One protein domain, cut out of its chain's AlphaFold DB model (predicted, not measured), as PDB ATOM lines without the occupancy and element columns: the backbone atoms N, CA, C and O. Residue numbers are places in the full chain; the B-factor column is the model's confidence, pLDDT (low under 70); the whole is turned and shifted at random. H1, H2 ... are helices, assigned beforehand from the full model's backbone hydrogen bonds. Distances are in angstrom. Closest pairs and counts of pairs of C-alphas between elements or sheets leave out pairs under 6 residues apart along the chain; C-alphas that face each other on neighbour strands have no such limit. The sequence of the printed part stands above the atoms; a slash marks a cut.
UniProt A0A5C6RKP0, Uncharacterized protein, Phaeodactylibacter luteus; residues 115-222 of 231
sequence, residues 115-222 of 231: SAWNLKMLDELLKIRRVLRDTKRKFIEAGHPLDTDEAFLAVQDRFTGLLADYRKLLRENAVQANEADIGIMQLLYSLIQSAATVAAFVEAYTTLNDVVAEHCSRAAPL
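This is residues 115 to 222 of the 231 residues of an uncharacterized protein of Phaeodactylibacter luteus (UniProt A0A5C6RKP0). Four helices stand side by side in a rod-shaped, up-and-down bundle, each running against the one before it: hairpin H1-H2 beside hairpin H3-H4. The 108 printed residues hold four named helices, H1 to H4 in order, and no named strand: all helix. The whole is compact, radius of gyration of the C-alphas 14.2 A, spans 47 by 23 by 16 A.

H1, residues 116 to 141, touches H3, residues 179 to 194, at a shallow tilt of 10 degrees, the same way; closest C-alphas Ile 128 and Tyr 189, 5.5 A. With residues 118 to 122 alone H1 touches H2, residues 150 to 171; closest C-alphas Asn 118 and Leu 170, 5.5 A. H2 touches H4, residues 198 to 217; closest C-alphas Tyr 166 and Cys 216, 5.5 A. H2 and H3 are apart. In H1 to H4 every O i to N i+4 pair is within hydrogen-bond range.

H1 begins at C-alpha 116 (107.954, 120.983, 85.670) and measures 38.0 A, H2 31.8 A, H3 22.7 A, H4 28.6 A, ending at C-alpha 217 (123.247, 111.069, 95.433).

The printed part has no cut and no long link. Residues 220 to 222 have pLDDT under 70.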
ATOM      1  N   SER A 115     107.366 117.937  89.473       78.94
ATOM      2  CA  SER A 115     107.705 119.326  89.140       78.94
ATOM      3  C   SER A 115     108.020 119.510  87.648       78.94
ATOM      4  O   SER A 115     108.579 118.626  86.997       78.94
ATOM      5  N   ALA A 116     107.726 120.692  87.093       75.19
ATOM      6  CA  ALA A 116     107.954 120.983  85.670       75.19
ATOM      7  C   ALA A 116     109.420 120.786  85.232       75.19
ATOM      8  O   ALA A 116     109.684 120.359  84.107       75.19
ATOM      9  N   TRP A 117     110.380 121.058  86.120       82.00
ATOM     10  CA  TRP A 117     111.798 120.808  85.854       82.00
ATOM     11  C   TRP A 117     112.145 119.320  85.849       82.00
ATOM     12  O   TRP A 117     112.908 118.884  84.988       82.00
ATOM     13  N   ASN A 118     111.542 118.527  86.737       84.94
ATOM     14  CA  ASN A 118     111.721 117.078  86.740       84.94
ATOM     15  C   ASN A 118     111.080 116.429  85.510       84.94
ATOM     16  O   ASN A 118     111.700 115.561  84.905       84.94
ATOM     17  N   LEU A 119     109.912 116.905  85.068       76.12
ATOM     18  CA  LEU A 119     109.320 116.483  83.792       76.12
ATOM     19  C   LEU A 119     110.258 116.785  82.615       76.12
ATOM     20  O   LEU A 119     110.533 115.908  81.801       76.12
ATOM     21  N   LYS A 120     110.838 117.990  82.572       77.75
ATOM     22  CA  LYS A 120     111.822 118.356  81.542       77.75
ATOM     23  C   LYS A 120     113.066 117.460  81.587       77.75
ATOM     24  O   LYS A 120     113.592 117.093  80.542       77.75
ATOM     25  N   MET A 121     113.530 117.089  82.777       87.62
ATOM     26  CA  MET A 121     114.666 116.180  82.952       87.62
ATOM     27  C   MET A 121     114.342 114.762  82.470       87.62
ATOM     28  O   MET A 121     115.159 114.147  81.786       87.62
ATOM     29  N   LEU A 122     113.144 114.254  82.769       79.00
ATOM     30  CA  LEU A 122     112.664 112.966  82.265       79.00
ATOM     31  C   LEU A 122     112.620 112.950  80.727       79.00
ATOM     32  O   LEU A 122     113.077 111.982  80.114       79.00
ATOM     33  N   ASP A 123     112.183 114.044  80.099       74.94
ATOM     34  CA  ASP A 123     112.228 114.197  78.641       74.94
ATOM     35  C   ASP A 123     113.662 114.178  78.086       74.94
ATOM     36  O   ASP A 123     113.928 113.528  77.069       74.94
ATOM     37  N   GLU A 124     114.614 114.861  78.732       79.94
ATOM     38  CA  GLU A 124     116.024 114.820  78.318       79.94
ATOM     39  C   GLU A 124     116.622 113.409  78.462       79.94
ATOM     40  O   GLU A 124     117.324 112.941  77.562       79.94
ATOM     41  N   LEU A 125     116.280 112.668  79.523       80.50
ATOM     42  CA  LEU A 125     116.694 111.270  79.697       80.50
ATOM     43  C   LEU A 125     116.171 110.369  78.566       80.50
ATOM     44  O   LEU A 125     116.905 109.512  78.063       80.50
ATOM     45  N   LEU A 126     114.931 110.580  78.111       75.19
ATOM     46  CA  LEU A 126     114.376 109.860  76.961       75.19
ATOM     47  C   LEU A 126     115.147 110.162  75.669       75.19
ATOM     48  O   LEU A 126     115.447 109.241  74.902       75.19
ATOM     49  N   LYS A 127     115.508 111.429  75.426       77.69
ATOM     50  CA  LYS A 127     116.337 111.815  74.269       77.69
ATOM     51  C   LYS A 127     117.716 111.163  74.333       77.69
ATOM     52  O   LYS A 127     118.167 110.618  73.324       77.69
ATOM     53  N   ILE A 128     118.347 111.148  75.511       82.31
ATOM     54  CA  ILE A 128     119.640 110.487  75.732       82.31
ATOM     55  C   ILE A 128     119.563 108.990  75.410       82.31
ATOM     56  O   ILE A 128     120.391 108.484  74.653       82.31
ATOM     57  N   ARG A 129     118.538 108.270  75.888       81.12
ATOM     58  CA  ARG A 129     118.375 106.841  75.552       81.12
ATOM     59  C   ARG A 129     118.275 106.598  74.048       81.12
ATOM     60  O   ARG A 129     118.850 105.631  73.545       81.12
ATOM     61  N   ARG A 130     117.534 107.451  73.333       71.44
ATOM     62  CA  ARG A 130     117.377 107.338  71.875       71.44
ATOM     63  C   ARG A 130     118.716 107.527  71.167       71.44
ATOM     64  O   ARG A 130     119.092 106.670  70.371       71.44
ATOM     65  N   VAL A 131     119.469 108.575  71.507       79.12
ATOM     66  CA  VAL A 131     120.763 108.831  70.856       79.12
ATOM     67  C   VAL A 131     121.816 107.774  71.207       79.12
ATOM     68  O   VAL A 131     122.541 107.348  70.315       79.12
ATOM     69  N   LEU A 132     121.842 107.248  72.439       81.19
ATOM     70  CA  LEU A 132     122.699 106.111  72.809       81.19
ATOM     71  C   LEU A 132     122.428 104.886  71.926       81.19
ATOM     72  O   LEU A 132     123.358 104.260  71.417       81.19
ATOM     73  N   ARG A 133     121.150 104.551  71.717       81.94
ATOM     74  CA  ARG A 133     120.739 103.423  70.875       81.94
ATOM     75  C   ARG A 133     121.139 103.630  69.419       81.94
ATOM     76  O   ARG A 133     121.678 102.715  68.799       81.94
ATOM     77  N   ASP A 134     120.869 104.813  68.877       77.94
ATOM     78  CA  ASP A 134     121.180 105.128  67.486       77.94
ATOM     79  C   ASP A 134     122.692 105.137  67.238       77.94
ATOM     80  O   ASP A 134     123.146 104.589  66.234       77.94
ATOM     81  N   THR A 135     123.482 105.686  68.164       82.38
ATOM     82  CA  THR A 135     124.947 105.666  68.089       82.38
ATOM     83  C   THR A 135     125.501 104.244  68.232       82.38
ATOM     84  O   THR A 135     126.330 103.843  67.417       82.38
ATOM     85  N   LYS A 136     124.991 103.427  69.170       86.88
ATOM     86  CA  LYS A 136     125.369 102.003  69.286       86.88
ATOM     87  C   LYS A 136     125.108 101.250  67.979       86.88
ATOM     88  O   LYS A 136     125.985 100.537  67.499       86.88
ATOM     89  N   ARG A 137     123.922 101.431  67.382       82.50
ATOM     90  CA  ARG A 137     123.549 100.784  66.114       82.50
ATOM     91  C   ARG A 137     124.508 101.164  64.984       82.50
ATOM     92  O   ARG A 137     124.956 100.271  64.276       82.50
ATOM     93  N   LYS A 138     124.881 102.444  64.864       88.62
ATOM     94  CA  LYS A 138     125.863 102.899  63.861       88.62
ATOM     95  C   LYS A 138     127.210 102.185  63.997       88.62
ATOM     96  O   LYS A 138     127.793 101.805  62.989       88.62
ATOM     97  N   PHE A 139     127.705 101.991  65.221       91.31
ATOM     98  CA  PHE A 139     128.966 101.274  65.436       91.31
ATOM     99  C   PHE A 139     128.861  99.784  65.096       91.31
ATOM    100  O   PHE A 139     129.768  99.254  64.458       91.31
ATOM    101  N   ILE A 140     127.742  99.133  65.434       85.75
ATOM    102  CA  ILE A 140     127.479  97.738  65.042       85.75
ATOM    103  C   ILE A 140     127.435  97.601  63.515       85.75
ATOM    104  O   ILE A 140     128.102  96.735  62.955       85.75
ATOM    105  N   GLU A 141     126.718  98.494  62.829       87.12
ATOM    106  CA  GLU A 141     126.652  98.537  61.360       87.12
ATOM    107  C   GLU A 141     128.026  98.801  60.718       87.12
ATOM    108  O   GLU A 141     128.298  98.313  59.623       87.12
ATOM    109  N   ALA A 142     128.914  99.521  61.410       91.50
ATOM    110  CA  ALA A 142     130.298  99.758  60.999       91.50
ATOM    111  C   ALA A 142     131.264  98.599  61.333       91.50
ATOM    112  O   ALA A 142     132.462  98.714  61.076       91.50
ATOM    113  N   GLY A 143     130.769  97.482  61.878       92.00
ATOM    114  CA  GLY A 143     131.567  96.287  62.172       92.00
ATOM    115  C   GLY A 143     132.188  96.246  63.572       92.00
ATOM    116  O   GLY A 143     133.083  95.438  63.806       92.00
ATOM    117  N   HIS A 144     131.728  97.085  64.506       93.12
ATOM    118  CA  HIS A 144     132.126  97.031  65.914       93.12
ATOM    119  C   HIS A 144     131.052  96.300  66.747       93.12
ATOM    120  O   HIS A 144     129.999  96.887  67.010       93.12
ATOM    121  N   PRO A 145     131.280  95.046  67.184       86.25
ATOM    122  CA  PRO A 145     130.257  94.202  67.812       86.25
ATOM    123  C   PRO A 145     130.019  94.558  69.295       86.25
ATOM    124  O   PRO A 145     130.302  93.786  70.207       86.25
ATOM    125  N   LEU A 146     129.479  95.757  69.551       82.38
ATOM    126  CA  LEU A 146     129.165  96.279  70.897       82.38
ATOM    127  C   LEU A 146     128.045  95.514  71.629       82.38
ATOM    128  O   LEU A 146     127.650  95.865  72.739       82.38
ATOM    129  N   ASP A 147     127.430  94.537  70.980       79.19
ATOM    130  CA  ASP A 147     126.462  93.605  71.552       79.19
ATOM    131  C   ASP A 147     127.117  92.412  72.259       79.19
ATOM    132  O   ASP A 147     126.453  91.770  73.066       79.19
ATOM    133  N   THR A 148     128.402  92.158  72.003       81.75
ATOM    134  CA  THR A 148     129.181  91.071  72.624       81.75
ATOM    135  C   THR A 148     130.414  91.563  73.390       81.75
ATOM    136  O   THR A 148     131.085  90.776  74.050       81.75
ATOM    137  N   ASP A 149     130.708  92.865  73.337       88.50
ATOM    138  CA  ASP A 149     131.786  93.494  74.103       88.50
ATOM    139  C   ASP A 149     131.405  93.600  75.590       88.50
ATOM    140  O   ASP A 149     130.639  94.478  75.987       88.50
ATOM    141  N   GLU A 150     131.953  92.707  76.418       90.38
ATOM    142  CA  GLU A 150     131.676  92.638  77.861       90.38
ATOM    143  C   GLU A 150     131.965  93.953  78.599       90.38
ATOM    144  O   GLU A 150     131.217  94.334  79.502       90.38
ATOM    145  N   ALA A 151     133.019  94.680  78.210       89.62
ATOM    146  CA  ALA A 151     133.368  95.943  78.850       89.62
ATOM    147  C   ALA A 151     132.333  97.024  78.519       89.62
ATOM    148  O   ALA A 151     131.913  97.781  79.397       89.62
ATOM    149  N   PHE A 152     131.875  97.069  77.266       90.50
ATOM    150  CA  PHE A 152     130.791  97.959  76.862       90.50
ATOM    151  C   PHE A 152     129.465  97.590  77.544       90.50
ATOM    152  O   PHE A 152     128.760  98.474  78.037       90.50
ATOM    153  N   LEU A 153     129.131  96.297  77.603       82.38
ATOM    154  CA  LEU A 153     127.912  95.808  78.250       82.38
ATOM    155  C   LEU A 153     127.877  96.182  79.736       82.38
ATOM    156  O   LEU A 153     126.867  96.706  80.194       82.38
ATOM    157  N   ALA A 154     128.992  96.058  80.461       86.00
ATOM    158  CA  ALA A 154     129.073  96.481  81.861       86.00
ATOM    159  C   ALA A 154     128.777  97.985  82.052       86.00
ATOM    160  O   ALA A 154     128.096  98.385  83.000       86.00
ATOM    161  N   VAL A 155     129.259  98.835  81.138       87.88
ATOM    162  CA  VAL A 155     128.991 100.284  81.157       87.88
ATOM    163  C   VAL A 155     127.514 100.578  80.854       87.88
ATOM    164  O   VAL A 155     126.915 101.453  81.492       87.88
ATOM    165  N   GLN A 156     126.914  99.824  79.929       82.44
ATOM    166  CA  GLN A 156     125.494  99.903  79.583       82.44
ATOM    167  C   GLN A 156     124.579  99.452  80.732       82.44
ATOM    168  O   GLN A 156     123.581 100.118  81.031       82.44
ATOM    169  N   ASP A 157     124.914  98.351  81.393       78.56
ATOM    170  CA  ASP A 157     124.132  97.804  82.500       78.56
ATOM    171  C   ASP A 157     124.153  98.747  83.704       78.56
ATOM    172  O   ASP A 157     123.106  99.013  84.302       78.56
ATOM    173  N   ARG A 158     125.311  99.361  83.994       85.94
ATOM    174  CA  ARG A 158     125.426 100.397  85.031       85.94
ATOM    175  C   ARG A 158     124.466 101.562  84.781       85.94
ATOM    176  O   ARG A 158     123.768 101.973  85.707       85.94
ATOM    177  N   PHE A 159     124.382 102.063  83.548       82.56
ATOM    178  CA  PHE A 159     123.440 103.139  83.218       82.56
ATOM    179  C   PHE A 159     121.998 102.692  83.346       82.56
ATOM    180  O   PHE A 159     121.167 103.448  83.832       82.56
ATOM    181  N   THR A 160     121.697 101.464  82.933       75.31
ATOM    182  CA  THR A 160     120.341 100.919  83.009       75.31
ATOM    183  C   THR A 160     119.858 100.856  84.460       75.31
ATOM    184  O   THR A 160     118.734 101.280  84.735       75.31
ATOM    185  N   GLY A 161     120.720 100.427  85.388       75.62
ATOM    186  CA  GLY A 161     120.446 100.473  86.827       75.62
ATOM    187  C   GLY A 161     120.267 101.900  87.350       75.62
ATOM    188  O   GLY A 161     119.209 102.237  87.876       75.62
ATOM    189  N   LEU A 162     121.258 102.772  87.125       79.25
ATOM    190  CA  LEU A 162     121.230 104.165  87.591       79.25
ATOM    191  C   LEU A 162     120.027 104.953  87.059       79.25
ATOM    192  O   LEU A 162     119.445 105.774  87.766       79.25
ATOM    193  N   LEU A 163     119.642 104.708  85.810       77.88
ATOM    194  CA  LEU A 163     118.520 105.372  85.169       77.88
ATOM    195  C   LEU A 163     117.187 104.999  85.820       77.88
ATOM    196  O   LEU A 163     116.313 105.859  85.934       77.88
ATOM    197  N   ALA A 164     117.008 103.736  86.215       74.50
ATOM    198  CA  ALA A 164     115.797 103.302  86.901       74.50
ATOM    199  C   ALA A 164     115.630 104.056  88.232       74.50
ATOM    200  O   ALA A 164     114.568 104.634  88.482       74.50
ATOM    201  N   ASP A 165     116.708 104.137  89.014       78.50
ATOM    202  CA  ASP A 165     116.731 104.844  90.296       78.50
ATOM    203  C   ASP A 165     116.514 106.350  90.118       78.50
ATOM    204  O   ASP A 165     115.650 106.942  90.768       78.50
ATOM    205  N   TYR A 166     117.233 106.981  89.184       85.00
ATOM    206  CA  TYR A 166     117.131 108.424  88.970       85.00
ATOM    207  C   TYR A 166     115.729 108.846  88.528       85.00
ATOM    208  O   TYR A 166     115.181 109.835  89.013       85.00
ATOM    209  N   ARG A 167     115.107 108.071  87.631       80.75
ATOM    210  CA  ARG A 167     113.737 108.335  87.175       80.75
ATOM    211  C   ARG A 167     112.737 108.230  88.313       80.75
ATOM    212  O   ARG A 167     111.833 109.055  88.380       80.75
ATOM    213  N   LYS A 168     112.896 107.249  89.204       80.00
ATOM    214  CA  LYS A 168     112.061 107.137  90.402       80.00
ATOM    215  C   LYS A 168     112.188 108.395  91.267       80.00
ATOM    216  O   LYS A 168     111.177 109.028  91.553       80.00
ATOM    217  N   LEU A 169     113.417 108.809  91.580       83.88
ATOM    218  CA  LEU A 169     113.676 109.993  92.406       83.88
ATOM    219  C   LEU A 169     113.103 111.283  91.797       83.88
ATOM    220  O   LEU A 169     112.560 112.116  92.520       83.88
ATOM    221  N   LEU A 170     113.200 111.457  90.474       83.12
ATOM    222  CA  LEU A 170     112.644 112.619  89.772       83.12
ATOM    223  C   LEU A 170     111.113 112.661  89.847       83.12
ATOM    224  O   LEU A 170     110.546 113.730  90.076       83.12
ATOM    225  N   ARG A 171     110.448 111.516  89.664       77.06
ATOM    226  CA  ARG A 171     108.980 111.421  89.718       77.06
ATOM    227  C   ARG A 171     108.436 111.638  91.129       77.06
ATOM    228  O   ARG A 171     107.407 112.277  91.302       77.06
ATOM    229  N   GLU A 172     109.158 111.168  92.139       82.31
ATOM    230  CA  GLU A 172     108.818 111.375  93.552       82.31
ATOM    231  C   GLU A 172     109.199 112.784  94.053       82.31
ATOM    232  O   GLU A 172     108.986 113.100  95.220       82.31
ATOM    233  N   ASN A 173     109.784 113.637  93.194       82.12
ATOM    234  CA  ASN A 173     110.425 114.907  93.563       82.12
ATOM    235  C   ASN A 173     111.451 114.777  94.713       82.12
ATOM    236  O   ASN A 173     111.783 115.767  95.361       82.12
ATOM    237  N   ALA A 174     111.985 113.575  94.949       84.81
ATOM    238  CA  ALA A 174     113.023 113.310  95.948       84.81
ATOM    239  C   ALA A 174     114.367 113.953  95.562       84.81
ATOM    240  O   ALA A 174     115.203 114.251  96.415       84.81
ATOM    241  N   VAL A 175     114.551 114.193  94.263       86.38
ATOM    242  CA  VAL A 175     115.571 115.077  93.697       86.38
ATOM    243  C   VAL A 175     114.886 116.126  92.835       86.38
ATOM    244  O   VAL A 175     113.857 115.858  92.207       86.38
ATOM    245  N   GLN A 176     115.468 117.321  92.784       85.69
ATOM    246  CA  GLN A 176     114.931 118.414  91.987       85.69
ATOM    247  C   GLN A 176     115.945 118.859  90.943       85.69
ATOM    248  O   GLN A 176     116.997 119.406  91.271       85.69
ATOM    249  N   ALA A 177     115.607 118.612  89.680       89.50
ATOM    250  CA  ALA A 177     116.355 119.110  88.547       89.50
ATOM    251  C   ALA A 177     116.205 120.631  88.436       89.50
ATOM    252  O   ALA A 177     115.175 121.216  88.785       89.50
ATOM    253  N   ASN A 178     117.234 121.268  87.892       88.19
ATOM    254  CA  ASN A 178     117.238 122.689  87.575       88.19
ATOM    255  C   ASN A 178     117.734 122.939  86.140       88.19
ATOM    256  O   ASN A 178     118.038 122.018  85.382       88.19
ATOM    257  N   GLU A 179     117.807 124.211  85.751       90.00
ATOM    258  CA  GLU A 179     118.250 124.615  84.416       90.00
ATOM    259  C   GLU A 179     119.673 124.148  84.072       90.00
ATOM    260  O   GLU A 179     119.910 123.710  82.945       90.00
ATOM    261  N   ALA A 180     120.600 124.201  85.031       93.06
ATOM    262  CA  ALA A 180     121.976 123.768  84.816       93.06
ATOM    263  C   ALA A 180     122.044 122.256  84.570       93.06
ATOM    264  O   ALA A 180     122.715 121.826  83.633       93.06
ATOM    265  N   ASP A 181     121.284 121.463  85.334       92.12
ATOM    266  CA  ASP A 181     121.216 120.012  85.143       92.12
ATOM    267  C   ASP A 181     120.681 119.670  83.739       92.12
ATOM    268  O   ASP A 181     121.220 118.802  83.055       92.12
ATOM    269  N   ILE A 182     119.657 120.388  83.265       89.75
ATOM    270  CA  ILE A 182     119.132 120.230  81.898       89.75
ATOM    271  C   ILE A 182     120.192 120.583  80.850       89.75
ATOM    272  O   ILE A 182     120.356 119.850  79.873       89.75
ATOM    273  N   GLY A 183     120.926 121.681  81.051       84.38
ATOM    274  CA  GLY A 183     122.018 122.081  80.166       84.38
ATOM    275  C   GLY A 183     123.106 121.008  80.061       84.38
ATOM    276  O   GLY A 183     123.561 120.700  78.960       84.38
ATOM    277  N   ILE A 184     123.467 120.374  81.181       95.38
ATOM    278  CA  ILE A 184     124.428 119.260  81.209       95.38
ATOM    279  C   ILE A 184     123.912 118.075  80.381       95.38
ATOM    280  O   ILE A 184     124.656 117.531  79.563       95.38
ATOM    281  N   MET A 185     122.637 117.703  80.518       90.81
ATOM    282  CA  MET A 185     122.057 116.593  79.748       90.81
ATOM    283  C   MET A 185     122.026 116.868  78.243       90.81
ATOM    284  O   MET A 185     122.273 115.967  77.441       90.81
ATOM    285  N   GLN A 186     121.801 118.118  77.842       88.12
ATOM    286  CA  GLN A 186     121.864 118.521  76.436       88.12
ATOM    287  C   GLN A 186     123.293 118.449  75.878       88.12
ATOM    288  O   GLN A 186     123.492 117.996  74.751       88.12
ATOM    289  N   LEU A 187     124.298 118.826  76.674       92.44
ATOM    290  CA  LEU A 187     125.704 118.653  76.299       92.44
ATOM    291  C   LEU A 187     126.077 117.171  76.177       92.44
ATOM    292  O   LEU A 187     126.728 116.793  75.205       92.44
ATOM    293  N   LEU A 188     125.617 116.322  77.103       95.94
ATOM    294  CA  LEU A 188     125.809 114.870  77.037       95.94
ATOM    295  C   LEU A 188     125.158 114.267  75.793       95.94
ATOM    296  O   LEU A 188     125.778 113.457  75.106       95.94
ATOM    297  N   TYR A 189     123.944 114.703  75.450       90.81
ATOM    298  CA  TYR A 189     123.287 114.316  74.205       90.81
ATOM    299  C   TYR A 189     124.168 114.636  72.986       90.81
ATOM    300  O   TYR A 189     124.413 113.758  72.157       90.81
ATOM    301  N   SER A 190     124.688 115.866  72.885       90.38
ATOM    302  CA  SER A 190     125.574 116.266  71.783       90.38
ATOM    303  C   SER A 190     126.895 115.495  71.778       90.38
ATOM    304  O   SER A 190     127.360 115.087  70.711       90.38
ATOM    305  N   LEU A 191     127.478 115.240  72.952       94.88
ATOM    306  CA  LEU A 191     128.700 114.451  73.103       94.88
ATOM    307  C   LEU A 191     128.500 113.031  72.554       94.88
ATOM    308  O   LEU A 191     129.253 112.600  71.684       94.88
ATOM    309  N   ILE A 192     127.427 112.352  72.969       93.50
ATOM    310  CA  ILE A 192     127.059 111.013  72.485       93.50
ATOM    311  C   ILE A 192     126.805 111.016  70.974       93.50
ATOM    312  O   ILE A 192     127.231 110.106  70.261       93.50
ATOM    313  N   GLN A 193     126.097 112.028  70.469       91.56
ATOM    314  CA  GLN A 193     125.763 112.130  69.049       91.56
ATOM    315  C   GLN A 193     127.005 112.321  68.169       91.56
ATOM    316  O   GLN A 193     127.035 111.841  67.034       91.56
ATOM    317  N   SER A 194     128.004 113.042  68.682       93.69
ATOM    318  CA  SER A 194     129.234 113.396  67.967       93.69
ATOM    319  C   SER A 194     130.351 112.351  68.076       93.69
ATOM    320  O   SER A 194     131.387 112.505  67.427       93.69
ATOM    321  N   ALA A 195     130.152 111.285  68.857       95.75
ATOM    322  CA  ALA A 195     131.146 110.237  69.046       95.75
ATOM    323  C   ALA A 195     131.498 109.553  67.712       95.75
ATOM    324  O   ALA A 195     130.703 108.813  67.137       95.75
ATOM    325  N   ALA A 196     132.718 109.800  67.226       93.62
ATOM    326  CA  ALA A 196     133.221 109.252  65.963       93.62
ATOM    327  C   ALA A 196     133.934 107.897  66.124       93.62
ATOM    328  O   ALA A 196     134.192 107.211  65.138       93.62
ATOM    329  N   THR A 197     134.274 107.511  67.357       96.31
ATOM    330  CA  THR A 197     134.975 106.262  67.676       96.31
ATOM    331  C   THR A 197     134.288 105.539  68.829       96.31
ATOM    332  O   THR A 197     133.635 106.170  69.662       96.31
ATOM    333  N   VAL A 198     134.475 104.216  68.911       93.81
ATOM    334  CA  VAL A 198     133.970 103.407  70.034       93.81
ATOM    335  C   VAL A 198     134.514 103.920  71.370       93.81
ATOM    336  O   VAL A 198     133.756 104.047  72.323       93.81
ATOM    337  N   ALA A 199     135.797 104.291  71.428       94.88
ATOM    338  CA  ALA A 199     136.408 104.838  72.639       94.88
ATOM    339  C   ALA A 199     135.725 106.138  73.101       94.88
ATOM    340  O   ALA A 199     135.347 106.244  74.264       94.88
ATOM    341  N   ALA A 200     135.485 107.085  72.184       95.19
ATOM    342  CA  ALA A 200     134.775 108.326  72.502       95.19
ATOM    343  C   ALA A 200     133.321 108.065  72.932       95.19
ATOM    344  O   ALA A 200     132.783 108.757  73.793       95.19
ATOM    345  N   PHE A 201     132.678 107.045  72.356       96.19
ATOM    346  CA  PHE A 201     131.328 106.654  72.745       96.19
ATOM    347  C   PHE A 201     131.284 106.052  74.156       96.19
ATOM    348  O   PHE A 201     130.423 106.435  74.942       96.19
ATOM    349  N   VAL A 202     132.234 105.176  74.504       94.50
ATOM    350  CA  VAL A 202     132.387 104.618  75.862       94.50
ATOM    351  C   VAL A 202     132.674 105.717  76.886       94.50
ATOM    352  O   VAL A 202     132.091 105.716  77.971       94.50
ATOM    353  N   GLU A 203     133.531 106.681  76.548       95.19
ATOM    354  CA  GLU A 203     133.838 107.833  77.403       95.19
ATOM    355  C   GLU A 203     132.594 108.701  77.656       95.19
ATOM    356  O   GLU A 203     132.286 109.032  78.805       95.19
ATOM    357  N   ALA A 204     131.815 108.996  76.610       94.06
ATOM    358  CA  ALA A 204     130.553 109.724  76.735       94.06
ATOM    359  C   ALA A 204     129.539 108.971  77.614       94.06
ATOM    360  O   ALA A 204     128.869 109.570  78.457       94.06
ATOM    361  N   TYR A 205     129.456 107.649  77.454       92.06
ATOM    362  CA  TYR A 205     128.595 106.775  78.250       92.06
ATOM    363  C   TYR A 205     129.007 106.758  79.731       92.06
ATOM    364  O   TYR A 205     128.165 106.820  80.625       92.06
ATOM    365  N   THR A 206     130.311 106.717  79.998       93.94
ATOM    366  CA  THR A 206     130.870 106.758  81.358       93.94
ATOM    367  C   THR A 206     130.596 108.105  82.021       93.94
ATOM    368  O   THR A 206     130.106 108.143  83.145       93.94
ATOM    369  N   THR A 207     130.794 109.204  81.292       95.75
ATOM    370  CA  THR A 207     130.484 110.556  81.785       95.75
ATOM    371  C   THR A 207     129.002 110.690  82.142       95.75
ATOM    372  O   THR A 207     128.657 111.238  83.187       95.75
ATOM    373  N   LEU A 208     128.109 110.143  81.311       95.25
ATOM    374  CA  LEU A 208     126.676 110.098  81.598       95.25
ATOM    375  C   LEU A 208     126.368 109.298  82.874       95.25
ATOM    376  O   LEU A 208     125.574 109.755  83.696       95.25
ATOM    377  N   ASN A 209     126.991 108.130  83.050       92.88
ATOM    378  CA  ASN A 209     126.851 107.329  84.267       92.88
ATOM    379  C   ASN A 209     127.235 108.116  85.519       92.88
ATOM    380  O   ASN A 209     126.519 108.065  86.517       92.88
ATOM    381  N   ASP A 210     128.348 108.842  85.468       95.38
ATOM    382  CA  ASP A 210     128.839 109.593  86.617       95.38
ATOM    383  C   ASP A 210     127.927 110.785  86.943       95.38
ATOM    384  O   ASP A 210     127.574 110.970  88.107       95.38
ATOM    385  N   VAL A 211     127.437 111.516  85.933       94.69
ATOM    386  CA  VAL A 211     126.463 112.609  86.125       94.69
ATOM    387  C   VAL A 211     125.153 112.099  86.730       94.69
ATOM    388  O   VAL A 211     124.638 112.681  87.683       94.69
ATOM    389  N   VAL A 212     124.606 110.994  86.213       92.00
ATOM    390  CA  VAL A 212     123.360 110.421  86.746       92.00
ATOM    391  C   VAL A 212     123.561 109.903  88.170       92.00
ATOM    392  O   VAL A 212     122.712 110.145  89.026       92.00
ATOM    393  N   ALA A 213     124.689 109.249  88.457       93.06
ATOM    394  CA  ALA A 213     125.017 108.799  89.808       93.06
ATOM    395  C   ALA A 213     125.148 109.974  90.791       93.06
ATOM    396  O   ALA A 213     124.621 109.903  91.905       93.06
ATOM    397  N   GLU A 214     125.792 111.068  90.378       93.00
ATOM    398  CA  GLU A 214     125.881 112.286  91.181       93.00
ATOM    399  C   GLU A 214     124.484 112.839  91.478       93.00
ATOM    400  O   GLU A 214     124.170 113.130  92.630       93.00
ATOM    401  N   HIS A 215     123.609 112.923  90.476       90.88
ATOM    402  CA  HIS A 215     122.246 113.411  90.677       90.88
ATOM    403  C   HIS A 215     121.430 112.511  91.611       90.88
ATOM    404  O   HIS A 215     120.732 113.032  92.480       90.88
ATOM    405  N   CYS A 216     121.560 111.184  91.509       87.25
ATOM    406  CA  CYS A 216     120.940 110.252  92.456       87.25
ATOM    407  C   CYS A 216     121.406 110.492  93.898       87.25
ATOM    408  O   CYS A 216     120.606 110.409  94.827       87.25
ATOM    409  N   SER A 217     122.685 110.825  94.097       88.50
ATOM    410  CA  SER A 217     123.247 111.069  95.433       88.50
ATOM    411  C   SER A 217     122.725 112.344  96.111       88.50
ATOM    412  O   SER A 217     122.874 112.494  97.321       88.50
ATOM    413  N   ARG A 218     122.086 113.251  95.355       85.62
ATOM    414  CA  ARG A 218     121.496 114.499  95.870       85.62
ATOM    415  C   ARG A 218     120.128 114.298  96.536       85.62
ATOM    416  O   ARG A 218     119.541 115.281  96.982       85.62
ATOM    417  N   ALA A 219     119.606 113.071  96.584       77.81
ATOM    418  CA  ALA A 219     118.332 112.781  97.232       77.81
ATOM    419  C   ALA A 219     118.372 113.196  98.714       77.81
ATOM    420  O   ALA A 219     119.229 112.743  99.475       77.81
ATOM    421  N   ALA A 220     117.456 114.077  99.124       59.09
ATOM    422  CA  ALA A 220     117.326 114.458 100.527       59.09
ATOM    423  C   ALA A 220     116.753 113.282 101.345       59.09
ATOM    424  O   ALA A 220     115.927 112.526 100.823       59.09
ATOM    425  N   PRO A 221     117.136 113.110 102.626       51.34
ATOM    426  CA  PRO A 221     116.436 112.180 103.504       51.34
ATOM    427  C   PRO A 221     114.964 112.603 103.617       51.34
ATOM    428  O   PRO A 221     114.667 113.789 103.768       51.34
ATOM    429  N   LEU A 222     114.053 111.631 103.509       46.66
ATOM    430  CA  LEU A 222     112.610 111.851 103.638       46.66
ATOM    431  C   LEU A 222     112.307 112.605 104.947       46.66
ATOM    432  O   LEU A 222     112.911 112.272 105.972       46.66
TER     433      LEU A 222